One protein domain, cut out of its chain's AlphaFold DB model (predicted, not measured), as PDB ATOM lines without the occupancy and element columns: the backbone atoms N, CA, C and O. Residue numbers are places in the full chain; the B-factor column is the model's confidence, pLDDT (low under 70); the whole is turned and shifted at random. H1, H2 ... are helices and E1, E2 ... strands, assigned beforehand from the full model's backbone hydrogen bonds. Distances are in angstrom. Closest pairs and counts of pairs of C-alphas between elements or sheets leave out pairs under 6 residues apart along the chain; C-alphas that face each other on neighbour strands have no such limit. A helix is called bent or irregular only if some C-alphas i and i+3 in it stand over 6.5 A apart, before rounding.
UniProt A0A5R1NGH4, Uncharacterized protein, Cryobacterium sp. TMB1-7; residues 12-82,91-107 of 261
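What this domain is: This is residues 12 to 82 and 91 to 107 of the 261 residues of an uncharacterized protein of Cryobacterium sp. TMB1-7 (UniProt A0A5R1NGH4). H3 is the middle of a loose set of helices: H1 crosses it, H4 runs beside it on another side with a gap between, and H5 is beyond H4. A tiny two-strand ladder, E1 and E2, leads away from H1 and H3 to H2 at the far end. The printed part has 88 residues, mostly helix, in the order H1 E1 H2 E2 H3 H4 H5; the sheet is antiparallel. It is loose, with a radius of gyration of the C-alphas of 15.2 A and spans of 42 by 31 by 18 A.

How they stand to each other: Begin at E1, residues 31 to 33, and E2, residues 47 to 49, antiparallel at 138 degrees; look for N 32 and O 48, 2.8 A apart, within hydrogen-bond range. Between them in the chain is H2, residues 36 to 41, which touches no helix. H1, residues 12 to 30, and H3, residues 51 to 61, touch, closest at C-alphas 30 and 53, 5.5 A, at a steep tilt of 50 degrees, opposite ways. H3 and H4, residues 65 to 78, are close but not clearly touching: C-alphas 59 and 71 are closest, 6.2 A, at a shallow tilt of 15 degrees, opposite ways. H4 and H5, residues 98 to 107, are close but not clearly touching, closest at C-alphas 76 and 101, 7.8 A; their tilt of 35.3 degrees is only just steep. H1 and H4 are apart. Every O i to N i+4 pair is within hydrogen-bond range in H2, H3 and H5, against 13 of 15 in H1 and 8 of 10 in H4.

Where its parts are: Find C-alpha 12 at (-25.075, 22.111, -53.021); from there H1 runs 22.8 A, with a kink of 50 degrees near residue 24. H1 and H4 are irregular: C-alphas 25 and 28 are 7.8 A apart, C-alphas 66 and 69 8.0 A. H3 is 15.8 A long, H4 20.3 A and H5 14.3 A, ending at C-alpha 107, (-45.541, 8.856, -57.323).

The domain as a whole: The C-alphas farthest apart, Ala 40 and Asp 65, are 44.0 A apart. Residues 83 to 90 are not printed, with 10.6 A between C-alphas 82 and 91. The links printed whole are tight. Look for pLDDT under 70 at residues 12, 15, 30, 50 to 66 and 91 to 92.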
ATOM      1  N   ILE A  12     -25.262  22.936 -54.228       68.19
ATOM      2  CA  ILE A  12     -25.075  22.111 -53.021       68.19
ATOM      3  C   ILE A  12     -25.232  22.964 -51.759       68.19
ATOM      4  O   ILE A  12     -25.936  22.549 -50.841       68.19
ATOM      5  N   ASP A  13     -24.630  24.154 -51.725       73.69
ATOM      6  CA  ASP A  13     -24.717  25.065 -50.581       73.69
ATOM      7  C   ASP A  13     -26.152  25.573 -50.370       73.69
ATOM      8  O   ASP A  13     -26.632  25.636 -49.240       73.69
ATOM      9  N   GLU A  14     -26.879  25.886 -51.443       72.88
ATOM     10  CA  GLU A  14     -28.286  26.293 -51.376       72.88
ATOM     11  C   GLU A  14     -29.193  25.178 -50.847       72.88
ATOM     12  O   GLU A  14     -30.021  25.429 -49.966       72.88
ATOM     13  N   VAL A  15     -29.005  23.940 -51.318       67.25
ATOM     14  CA  VAL A  15     -29.723  22.772 -50.789       67.25
ATOM     15  C   VAL A  15     -29.360  22.548 -49.322       67.25
ATOM     16  O   VAL A  15     -30.254  22.396 -48.494       67.25
ATOM     17  N   ALA A  16     -28.075  22.576 -48.965       70.56
ATOM     18  CA  ALA A  16     -27.621  22.366 -47.591       70.56
ATOM     19  C   ALA A  16     -28.175  23.430 -46.628       70.56
ATOM     20  O   ALA A  16     -28.602  23.105 -45.516       70.56
ATOM     21  N   ASN A  17     -28.227  24.689 -47.065       75.19
ATOM     22  CA  ASN A  17     -28.798  25.793 -46.299       75.19
ATOM     23  C   ASN A  17     -30.321  25.666 -46.161       75.19
ATOM     24  O   ASN A  17     -30.849  25.860 -45.064       75.19
ATOM     25  N   GLY A  18     -31.024  25.287 -47.234       74.25
ATOM     26  CA  GLY A  18     -32.461  24.998 -47.200       74.25
ATOM     27  C   GLY A  18     -32.791  23.865 -46.229       74.25
ATOM     28  O   GLY A  18     -33.612  24.035 -45.328       74.25
ATOM     29  N   VAL A  19     -32.066  22.748 -46.334       70.12
ATOM     30  CA  VAL A  19     -32.205  21.583 -45.450       70.12
ATOM     31  C   VAL A  19     -31.929  21.966 -44.002       70.12
ATOM     32  O   VAL A  19     -32.715  21.618 -43.125       70.12
ATOM     33  N   SER A  20     -30.871  22.734 -43.740       71.06
ATOM     34  CA  SER A  20     -30.536  23.205 -42.391       71.06
ATOM     35  C   SER A  20     -31.636  24.094 -41.808       71.06
ATOM     36  O   SER A  20     -32.058  23.888 -40.669       71.06
ATOM     37  N   ALA A  21     -32.162  25.043 -42.585       76.12
ATOM     38  CA  ALA A  21     -33.250  25.915 -42.149       76.12
ATOM     39  C   ALA A  21     -34.547  25.133 -41.869       76.12
ATOM     40  O   ALA A  21     -35.256  25.421 -40.899       76.12
ATOM     41  N   ASN A  22     -34.845  24.126 -42.690       72.44
ATOM     42  CA  ASN A  22     -36.013  23.263 -42.548       72.44
ATOM     43  C   ASN A  22     -35.876  22.316 -41.339       72.44
ATOM     44  O   ASN A  22     -36.797  22.219 -40.523       72.44
ATOM     45  N   LEU A  23     -34.691  21.725 -41.144       71.38
ATOM     46  CA  LEU A  23     -34.332  20.941 -39.959       71.38
ATOM     47  C   LEU A  23     -34.468  21.767 -38.691       71.38
ATOM     48  O   LEU A  23     -35.127  21.312 -37.771       71.38
ATOM     49  N   ILE A  24     -33.925  22.985 -38.637       77.94
ATOM     50  CA  ILE A  24     -34.047  23.864 -37.462       77.94
ATOM     51  C   ILE A  24     -35.524  24.137 -37.147       77.94
ATOM     52  O   ILE A  24     -35.944  24.054 -35.990       77.94
ATOM     53  N   ARG A  25     -36.335  24.406 -38.177       79.25
ATOM     54  CA  ARG A  25     -37.767  24.700 -38.034       79.25
ATOM     55  C   ARG A  25     -38.573  23.493 -37.553       79.25
ATOM     56  O   ARG A  25     -39.474  23.644 -36.729       79.25
ATOM     57  N   ASN A  26     -38.250  22.300 -38.045       74.75
ATOM     58  CA  ASN A  26     -38.989  21.070 -37.768       74.75
ATOM     59  C   ASN A  26     -38.290  20.141 -36.763       74.75
ATOM     60  O   ASN A  26     -38.796  19.056 -36.474       74.75
ATOM     61  N   TYR A  27     -37.184  20.587 -36.162       75.06
ATOM     62  CA  TYR A  27     -36.319  19.799 -35.284       75.06
ATOM     63  C   TYR A  27     -37.105  19.124 -34.161       75.06
ATOM     64  O   TYR A  27     -36.972  17.928 -33.931       75.06
ATOM     65  N   LYS A  28     -38.003  19.873 -33.509       75.62
ATOM     66  CA  LYS A  28     -38.845  19.357 -32.418       75.62
ATOM     67  C   LYS A  28     -39.776  18.221 -32.853       75.62
ATOM     68  O   LYS A  28     -40.074  17.358 -32.040       75.62
ATOM     69  N   LYS A  29     -40.227  18.210 -34.112       73.94
ATOM     70  CA  LYS A  29     -41.099  17.156 -34.661       73.94
ATOM     71  C   LYS A  29     -40.312  15.902 -35.054       73.94
ATOM     72  O   LYS A  29     -40.867  14.812 -35.025       73.94
ATOM     73  N   ALA A  30     -39.035  16.058 -35.403       68.75
ATOM     74  CA  ALA A  30     -38.141  14.958 -35.771       68.75
ATOM     75  C   ALA A  30     -37.485  14.263 -34.562       68.75
ATOM     76  O   ALA A  30     -36.840  13.222 -34.716       68.75
ATOM     77  N   GLN A  31     -37.633  14.833 -33.362       80.81
ATOM     78  CA  GLN A  31     -37.121  14.261 -32.124       80.81
ATOM     79  C   GLN A  31     -37.995  13.112 -31.629       80.81
ATOM     80  O   GLN A  31     -39.218  13.207 -31.562       80.81
ATOM     81  N   ARG A  32     -37.338  12.060 -31.145       83.31
ATOM     82  CA  ARG A  32     -37.939  11.058 -30.270       83.31
ATOM     83  C   ARG A  32     -37.138  10.913 -28.976       83.31
ATOM     84  O   ARG A  32     -35.925  11.142 -28.973       83.31
ATOM     85  N   PRO A  33     -37.766  10.456 -27.884       84.50
ATOM     86  CA  PRO A  33     -37.034  10.048 -26.695       84.50
ATOM     87  C   PRO A  33     -36.014   8.943 -27.013       84.50
ATOM     88  O   PRO A  33     -36.269   8.040 -27.822       84.50
ATOM     89  N   LEU A  34     -34.858   8.995 -26.348       80.00
ATOM     90  CA  LEU A  34     -33.863   7.922 -26.409       80.00
ATOM     91  C   LEU A  34     -34.394   6.661 -25.733       80.00
ATOM     92  O   LEU A  34     -34.936   6.729 -24.623       80.00
ATOM     93  N   ARG A  35     -34.182   5.509 -26.373       84.44
ATOM     94  CA  ARG A  35     -34.459   4.189 -25.792       84.44
ATOM     95  C   ARG A  35     -33.449   3.894 -24.682       84.44
ATOM     96  O   ARG A  35     -32.351   4.443 -24.683       84.44
ATOM     97  N   ALA A  36     -33.785   2.988 -23.762       82.00
ATOM     98  CA  ALA A  36     -32.922   2.653 -22.622       82.00
ATOM     99  C   ALA A  36     -31.493   2.249 -23.042       82.00
ATOM    100  O   ALA A  36     -30.525   2.766 -22.492       82.00
ATOM    101  N   ALA A  37     -31.359   1.413 -24.079       82.25
ATOM    102  CA  ALA A  37     -30.059   0.997 -24.613       82.25
ATOM    103  C   ALA A  37     -29.255   2.160 -25.231       82.25
ATOM    104  O   ALA A  37     -28.043   2.248 -25.059       82.25
ATOM    105  N   GLU A  38     -29.927   3.085 -25.923       77.38
ATOM    106  CA  GLU A  38     -29.290   4.266 -26.522       77.38
ATOM    107  C   GLU A  38     -28.856   5.258 -25.443       77.38
ATOM    108  O   GLU A  38     -27.773   5.823 -25.533       77.38
ATOM    109  N   ARG A  39     -29.673   5.427 -24.398       86.81
ATOM    110  CA  ARG A  39     -29.381   6.292 -23.251       86.81
ATOM    111  C   ARG A  39     -28.201   5.773 -22.431       86.81
ATOM    112  O   ARG A  39     -27.395   6.571 -21.973       86.81
ATOM    113  N   ALA A  40     -28.068   4.453 -22.295       83.88
ATOM    114  CA  ALA A  40     -26.900   3.831 -21.676       83.88
ATOM    115  C   ALA A  40     -25.620   4.052 -22.503       83.88
ATOM    116  O   ALA A  40     -24.560   4.306 -21.942       83.88
ATOM    117  N   LYS A  41     -25.725   3.996 -23.838       85.25
ATOM    118  CA  LYS A  41     -24.594   4.217 -24.754       85.25
ATOM    119  C   LYS A  41     -24.208   5.697 -24.891       85.25
ATOM    120  O   LYS A  41     -23.034   6.006 -25.066       85.25
ATOM    121  N   PHE A  42     -25.180   6.605 -24.807       81.75
ATOM    122  CA  PHE A  42     -25.008   8.045 -25.006       81.75
ATOM    123  C   PHE A  42     -25.716   8.853 -23.899       81.75
ATOM    124  O   PHE A  42     -26.744   9.486 -24.152       81.75
ATOM    125  N   PRO A  43     -25.181   8.866 -22.663       82.12
ATOM    126  CA  PRO A  43     -25.866   9.440 -21.497       82.12
ATOM    127  C   PRO A  43     -26.035  10.966 -21.551       82.12
ATOM    128  O   PRO A  43     -26.877  11.520 -20.848       82.12
ATOM    129  N   HIS A  44     -25.255  11.655 -22.387       85.94
ATOM    130  CA  HIS A  44     -25.313  13.108 -22.564       85.94
ATOM    131  C   HIS A  44     -26.375  13.556 -23.582       85.94
ATOM    132  O   HIS A  44     -26.721  14.737 -23.632       85.94
ATOM    133  N   LEU A  45     -26.906  12.641 -24.397       82.06
ATOM    134  CA  LEU A  45     -27.971  12.955 -25.344       82.06
ATOM    135  C   LEU A  45     -29.331  12.867 -24.640       82.06
ATOM    136  O   LEU A  45     -29.544  12.029 -23.766       82.06
ATOM    137  N   ARG A  46     -30.280  13.726 -25.033       79.62
ATOM    138  CA  ARG A  46     -31.656  13.710 -24.490       79.62
ATOM    139  C   ARG A  46     -32.686  13.146 -25.465       79.62
ATOM    140  O   ARG A  46     -33.688  12.571 -25.045       79.62
ATOM    141  N   VAL A  47     -32.427  13.293 -26.756       82.06
ATOM    142  CA  VAL A  47     -33.338  12.941 -27.847       82.06
ATOM    143  C   VAL A  47     -32.543  12.331 -28.992       82.06
ATOM    144  O   VAL A  47     -31.388  12.692 -29.205       82.06
ATOM    145  N   ALA A  48     -33.161  11.404 -29.714       76.31
ATOM    146  CA  ALA A  48     -32.670  10.937 -31.003       76.31
ATOM    147  C   ALA A  48     -33.455  11.645 -32.108       76.31
ATOM    148  O   ALA A  48     -34.672  11.791 -31.997       76.31
ATOM    149  N   VAL A  49     -32.773  12.057 -33.172       71.81
ATOM    150  CA  VAL A  49     -33.428  12.485 -34.411       71.81
ATOM    151  C   VAL A  49     -33.624  11.243 -35.270       71.81
ATOM    152  O   VAL A  49     -32.716  10.424 -35.386       71.81
ATOM    153  N   LEU A  50     -34.826  11.053 -35.804       67.50
ATOM    154  CA  LEU A  50     -35.101   9.929 -36.696       67.50
ATOM    155  C   LEU A  50     -34.515  10.201 -38.084       67.50
ATOM    156  O   LEU A  50     -34.890  11.183 -38.717       67.50
ATOM    157  N   ASP A  51     -33.674   9.289 -38.580       65.50
ATOM    158  CA  ASP A  51     -33.107   9.381 -39.933       65.50
ATOM    159  C   ASP A  51     -34.197   9.510 -41.004       65.50
ATOM    160  O   ASP A  51     -34.042  10.282 -41.943       65.50
ATOM    161  N   SER A  52     -35.340   8.836 -40.834       62.62
ATOM    162  CA  SER A  52     -36.488   8.959 -41.743       62.62
ATOM    163  C   SER A  52     -37.046  10.382 -41.817       62.62
ATOM    164  O   SER A  52     -37.370  10.846 -42.903       62.62
ATOM    165  N   ALA A  53     -37.101  11.102 -40.693       62.44
ATOM    166  CA  ALA A  53     -37.576  12.483 -40.668       62.44
ATOM    167  C   ALA A  53     -36.576  13.438 -41.339       62.44
ATOM    168  O   ALA A  53     -36.988  14.373 -42.020       62.44
ATOM    169  N   THR A  54     -35.272  13.193 -41.181       66.38
ATOM    170  CA  THR A  54     -34.228  13.938 -41.901       66.38
ATOM    171  C   THR A  54     -34.315  13.691 -43.409       66.38
ATOM    172  O   THR A  54     -34.249  14.645 -44.178       66.38
ATOM    173  N   ILE A  55     -34.518  12.436 -43.829       66.56
ATOM    174  CA  ILE A  55     -34.699  12.051 -45.239       66.56
ATOM    175  C   ILE A  55     -35.909  12.777 -45.844       66.56
ATOM    176  O   ILE A  55     -35.774  13.435 -46.872       66.56
ATOM    177  N   ASP A  56     -37.066  12.745 -45.177       65.94
ATOM    178  CA  ASP A  56     -38.275  13.415 -45.671       65.94
ATOM    179  C   ASP A  56     -38.072  14.936 -45.827       65.94
ATOM    180  O   ASP A  56     -38.550  15.536 -46.790       65.94
ATOM    181  N   MET A  57     -37.325  15.579 -44.918       66.44
ATOM    182  CA  MET A  57     -37.012  17.014 -45.008       66.44
ATOM    183  C   MET A  57     -36.065  17.345 -46.164       66.44
ATOM    184  O   MET A  57     -36.273  18.347 -46.848       66.44
ATOM    185  N   VAL A  58     -35.042  16.514 -46.393       67.44
ATOM    186  CA  VAL A  58     -34.140  16.650 -47.548       67.44
ATOM    187  C   VAL A  58     -34.934  16.556 -48.846       67.44
ATOM    188  O   VAL A  58     -34.746  17.362 -49.753       67.44
ATOM    189  N   GLU A  59     -35.889  15.637 -48.919       65.50
ATOM    190  CA  GLU A  59     -36.694  15.442 -50.120       65.50
ATOM    191  C   GLU A  59     -37.630  16.594 -50.453       65.50
ATOM    192  O   GLU A  59     -37.850  16.848 -51.635       65.50
ATOM    193  N   VAL A  60     -38.156  17.293 -49.443       67.19
ATOM    194  CA  VAL A  60     -38.962  18.503 -49.654       67.19
ATOM    195  C   VAL A  60     -38.124  19.606 -50.302       67.19
ATOM    196  O   VAL A  60     -38.592  20.272 -51.221       67.19
ATOM    197  N   GLU A  61     -36.871  19.787 -49.880       63.53
ATOM    198  CA  GLU A  61     -35.983  20.786 -50.495       63.53
ATOM    199  C   GLU A  61     -35.505  20.366 -51.893       63.53
ATOM    200  O   GLU A  61     -35.293  21.212 -52.766       63.53
ATOM    201  N   LEU A  62     -35.376  19.060 -52.136       62.94
ATOM    202  CA  LEU A  62     -35.010  18.497 -53.437       62.94
ATOM    203  C   LEU A  62     -36.189  18.397 -54.431       62.94
ATOM    204  O   LEU A  62     -36.003  17.929 -55.555       62.94
ATOM    205  N   ASP A  63     -37.395  18.824 -54.047       62.75
ATOM    206  CA  ASP A  63     -38.582  18.849 -54.917       62.75
ATOM    207  C   ASP A  63     -38.570  20.019 -55.923       62.75
ATOM    208  O   ASP A  63     -39.430  20.112 -56.797       62.75
ATOM    209  N   ARG A  64     -37.575  20.912 -55.842       69.50
ATOM    210  CA  ARG A  64     -37.383  21.994 -56.819       69.50
ATOM    211  C   ARG A  64     -36.950  21.422 -58.175       69.50
ATOM    212  O   ARG A  64     -36.174  20.471 -58.254       69.50
ATOM    213  N   ASP A  65     -37.409  22.032 -59.268       63.09
ATOM    214  CA  ASP A  65     -37.194  21.514 -60.631       63.09
ATOM    215  C   ASP A  65     -35.715  21.337 -61.014       63.09
ATOM    216  O   ASP A  65     -35.370  20.397 -61.733       63.09
ATOM    217  N   GLU A  66     -34.832  22.173 -60.472       69.56
ATOM    218  CA  GLU A  66     -33.387  22.132 -60.720       69.56
ATOM    219  C   GLU A  66     -32.672  20.996 -59.966       69.56
ATOM    220  O   GLU A  66     -31.579  20.579 -60.353       69.56
ATOM    221  N   THR A  67     -33.293  20.434 -58.924       77.88
ATOM    222  CA  THR A  67     -32.681  19.437 -58.032       77.88
ATOM    223  C   THR A  67     -33.313  18.048 -58.140       77.88
ATOM    224  O   THR A  67     -32.928  17.128 -57.416       77.88
ATOM    225  N   ARG A  68     -34.196  17.830 -59.124       84.19
ATOM    226  CA  ARG A  68     -34.897  16.549 -59.326       84.19
ATOM    227  C   ARG A  68     -33.963  15.337 -59.423       84.19
ATOM    228  O   ARG A  68     -34.255  14.298 -58.842       84.19
ATOM    229  N   ILE A  69     -32.826  15.446 -60.119       85.81
ATOM    230  CA  ILE A  69     -31.841  14.344 -60.207       85.81
ATOM    231  C   ILE A  69     -31.219  14.074 -58.839       85.81
ATOM    232  O   ILE A  69     -31.055  12.920 -58.452       85.81
ATOM    233  N   GLN A  70     -30.896  15.137 -58.100       84.25
ATOM    234  CA  GLN A  70     -30.328  15.023 -56.766       84.25
ATOM    235  C   GLN A  70     -31.314  14.327 -55.819       84.25
ATOM    236  O   GLN A  70     -30.890  13.477 -55.044       84.25
ATOM    237  N   ARG A  71     -32.623  14.586 -55.958       85.94
ATOM    238  CA  ARG A  71     -33.677  13.844 -55.248       85.94
ATOM    239  C   ARG A  71     -33.652  12.352 -55.552       85.94
ATOM    240  O   ARG A  71     -33.760  11.537 -54.644       85.94
ATOM    241  N   VAL A  72     -33.512  11.982 -56.825       88.94
ATOM    242  CA  VAL A  72     -33.448  10.569 -57.231       88.94
ATOM    243  C   VAL A  72     -32.184   9.901 -56.687       88.94
ATOM    244  O   VAL A  72     -32.256   8.782 -56.185       88.94
ATOM    245  N   LEU A  73     -31.036  10.578 -56.749       88.44
ATOM    246  CA  LEU A  73     -29.769  10.086 -56.204       88.44
ATOM    247  C   LEU A  73     -29.813   9.920 -54.684       88.44
ATOM    248  O   LEU A  73     -29.322   8.913 -54.167       88.44
ATOM    249  N   ASP A  74     -30.416  10.878 -53.982       88.06
ATOM    250  CA  ASP A  74     -30.627  10.800 -52.542       88.06
ATOM    251  C   ASP A  74     -31.539   9.620 -52.199       88.06
ATOM    252  O   ASP A  74     -31.133   8.737 -51.448       88.06
ATOM    253  N   ALA A  75     -32.693   9.498 -52.861       90.00
ATOM    254  CA  ALA A  75     -33.615   8.386 -52.648       90.00
ATOM    255  C   ALA A  75     -32.976   7.018 -52.959       90.00
ATOM    256  O   ALA A  75     -33.112   6.077 -52.177       90.00
ATOM    257  N   LEU A  76     -32.206   6.893 -54.048       90.75
ATOM    258  CA  LEU A  76     -31.423   5.684 -54.334       90.75
ATOM    259  C   LEU A  76     -30.417   5.390 -53.217       90.75
ATOM    260  O   LEU A  76     -30.201   4.224 -52.880       90.75
ATOM    261  N   SER A  77     -29.796   6.411 -52.633       87.19
ATOM    262  CA  SER A  77     -28.785   6.266 -51.579       87.19
ATOM    263  C   SER A  77     -29.387   5.942 -50.212       87.19
ATOM    264  O   SER A  77     -28.785   5.176 -49.461       87.19
ATOM    265  N   THR A  78     -30.561   6.484 -49.894       86.31
ATOM    266  CA  THR A  78     -31.228   6.354 -48.593       86.31
ATOM    267  C   THR A  78     -32.213   5.189 -48.595       86.31
ATOM    268  O   THR A  78     -32.008   4.209 -47.876       86.31
ATOM    269  N   ARG A  79     -33.228   5.221 -49.467       88.44
ATOM    270  CA  ARG A  79     -34.251   4.167 -49.590       88.44
ATOM    271  C   ARG A  79     -33.724   2.889 -50.214       88.44
ATOM    272  O   ARG A  79     -34.256   1.822 -49.935       88.44
ATOM    273  N   GLY A  80     -32.664   2.960 -51.014       87.00
ATOM    274  CA  GLY A  80     -32.021   1.770 -51.573       87.00
ATOM    275  C   GLY A  80     -31.305   0.878 -50.547       87.00
ATOM    276  O   GLY A  80     -30.879  -0.222 -50.897       87.00
ATOM    277  N   ARG A  81     -31.145   1.323 -49.292       87.00
ATOM    278  CA  ARG A  81     -30.510   0.537 -48.224       87.00
ATOM    279  C   ARG A  81     -31.500  -0.454 -47.617       87.00
ATOM    280  O   ARG A  81     -32.586  -0.078 -47.191       87.00
ATOM    281  N   GLN A  82     -31.100  -1.714 -47.520       82.38
ATOM    282  CA  GLN A  82     -31.834  -2.753 -46.808       82.38
ATOM    283  C   GLN A  82     -31.342  -2.802 -45.364       82.38
ATOM    284  O   GLN A  82     -30.306  -3.390 -45.058       82.38
ATOM    285  N   SER A  91     -39.366   2.093 -39.619       48.94
ATOM    286  CA  SER A  91     -38.968   2.508 -40.967       48.94
ATOM    287  C   SER A  91     -39.447   1.478 -41.993       48.94
ATOM    288  O   SER A  91     -39.224   0.280 -41.763       48.94
ATOM    289  N   PRO A  92     -40.082   1.905 -43.104       59.03
ATOM    290  CA  PRO A  92     -40.452   1.004 -44.189       59.03
ATOM    291  C   PRO A  92     -39.210   0.258 -44.683       59.03
ATOM    292  O   PRO A  92     -38.114   0.820 -44.714       59.03
ATOM    293  N   ALA A  93     -39.374  -1.022 -45.026       71.06
ATOM    294  CA  ALA A  93     -38.307  -1.793 -45.650       71.06
ATOM    295  C   ALA A  93     -37.773  -1.014 -46.865       71.06
ATOM    296  O   ALA A  93     -38.561  -0.487 -47.653       71.06
ATOM    297  N   GLY A  94     -36.448  -0.889 -46.982       83.94
ATOM    298  CA  GLY A  94     -35.839  -0.239 -48.142       83.94
ATOM    299  C   GLY A  94     -36.194  -0.954 -49.446       83.94
ATOM    300  O   GLY A  94     -36.660  -2.094 -49.435       83.94
ATOM    301  N   TRP A  95     -35.956  -0.293 -50.575       92.06
ATOM    302  CA  TRP A  95     -36.279  -0.811 -51.901       92.06
ATOM    303  C   TRP A  95     -35.622  -2.166 -52.145       92.06
ATOM    304  O   TRP A  95     -34.405  -2.323 -52.020       92.06
ATOM    305  N   ALA A  96     -36.428  -3.156 -52.510       89.81
ATOM    306  CA  ALA A  96     -35.960  -4.487 -52.844       89.81
ATOM    307  C   ALA A  96     -35.352  -4.510 -54.252       89.81
ATOM    308  O   ALA A  96     -34.286  -5.100 -54.432       89.81
ATOM    309  N   GLY A  97     -35.967  -3.815 -55.215       91.31
ATOM    310  CA  GLY A  97     -35.505  -3.799 -56.605       91.31
ATOM    311  C   GLY A  97     -36.121  -2.700 -57.470       91.31
ATOM    312  O   GLY A  97     -36.698  -1.736 -56.967       91.31
ATOM    313  N   ALA A  98     -35.994  -2.853 -58.791       92.69
ATOM    314  CA  ALA A  98     -36.387  -1.838 -59.774       92.69
ATOM    315  C   ALA A  98     -37.867  -1.413 -59.672       92.69
ATOM    316  O   ALA A  98     -38.173  -0.234 -59.832       92.69
ATOM    317  N   THR A  99     -38.774  -2.338 -59.346       91.69
ATOM    318  CA  THR A  99     -40.211  -2.051 -59.202       91.69
ATOM    319  C   THR A  99     -40.494  -1.004 -58.124       91.69
ATOM    320  O   THR A  99     -41.311  -0.112 -58.337       91.69
ATOM    321  N   ASP A 100     -39.799  -1.061 -56.984       92.12
ATOM    322  CA  ASP A 100     -39.997  -0.092 -55.900       92.12
ATOM    323  C   ASP A 100     -39.508   1.302 -56.302       92.12
ATOM    324  O   ASP A 100     -40.163   2.304 -56.004       92.12
ATOM    325  N   VAL A 101     -38.389   1.356 -57.035       93.62
ATOM    326  CA  VAL A 101     -37.857   2.601 -57.604       93.62
ATOM    327  C   VAL A 101     -38.863   3.191 -58.583       93.62
ATOM    328  O   VAL A 101     -39.157   4.381 -58.503       93.62
ATOM    329  N   LEU A 102     -39.426   2.372 -59.478       91.81
ATOM    330  CA  LEU A 102     -40.400   2.838 -60.457       91.81
ATOM    331  C   LEU A 102     -41.657   3.389 -59.781       91.81
ATOM    332  O   LEU A 102     -42.086   4.498 -60.091       91.81
ATOM    333  N   ASN A 103     -42.218   2.648 -58.825       91.12
ATOM    334  CA  ASN A 103     -43.396   3.080 -58.075       91.12
ATOM    335  C   ASN A 103     -43.149   4.421 -57.375       91.12
ATOM    336  O   ASN A 103     -44.005   5.308 -57.389       91.12
ATOM    337  N   TRP A 104     -41.963   4.592 -56.786       92.88
ATOM    338  CA  TRP A 104     -41.587   5.859 -56.178       92.88
ATOM    339  C   TRP A 104     -41.420   6.980 -57.208       92.88
ATOM    340  O   TRP A 104     -41.903   8.085 -56.963       92.88
ATOM    341  N   LEU A 105     -40.788   6.714 -58.356       92.19
ATOM    342  CA  LEU A 105     -40.615   7.697 -59.430       92.19
ATOM    343  C   LEU A 105     -41.967   8.195 -59.947       92.19
ATOM    344  O   LEU A 105     -42.172   9.401 -60.015       92.19
ATOM    345  N   LEU A 106     -42.907   7.295 -60.240       90.12
ATOM    346  CA  LEU A 106     -44.239   7.663 -60.735       90.12
ATOM    347  C   LEU A 106     -45.045   8.454 -59.700       90.12
ATOM    348  O   LEU A 106     -45.736   9.409 -60.048       90.12
ATOM    349  N   LYS A 107     -44.915   8.103 -58.415       90.62
ATOM    350  CA  LYS A 107     -45.541   8.856 -57.323       90.62
ATOM    351  C   LYS A 107     -44.927  10.249 -57.150       90.62
ATOM    352  O   LYS A 107     -45.650  11.204 -56.887       90.62
TER     353      LYS A 107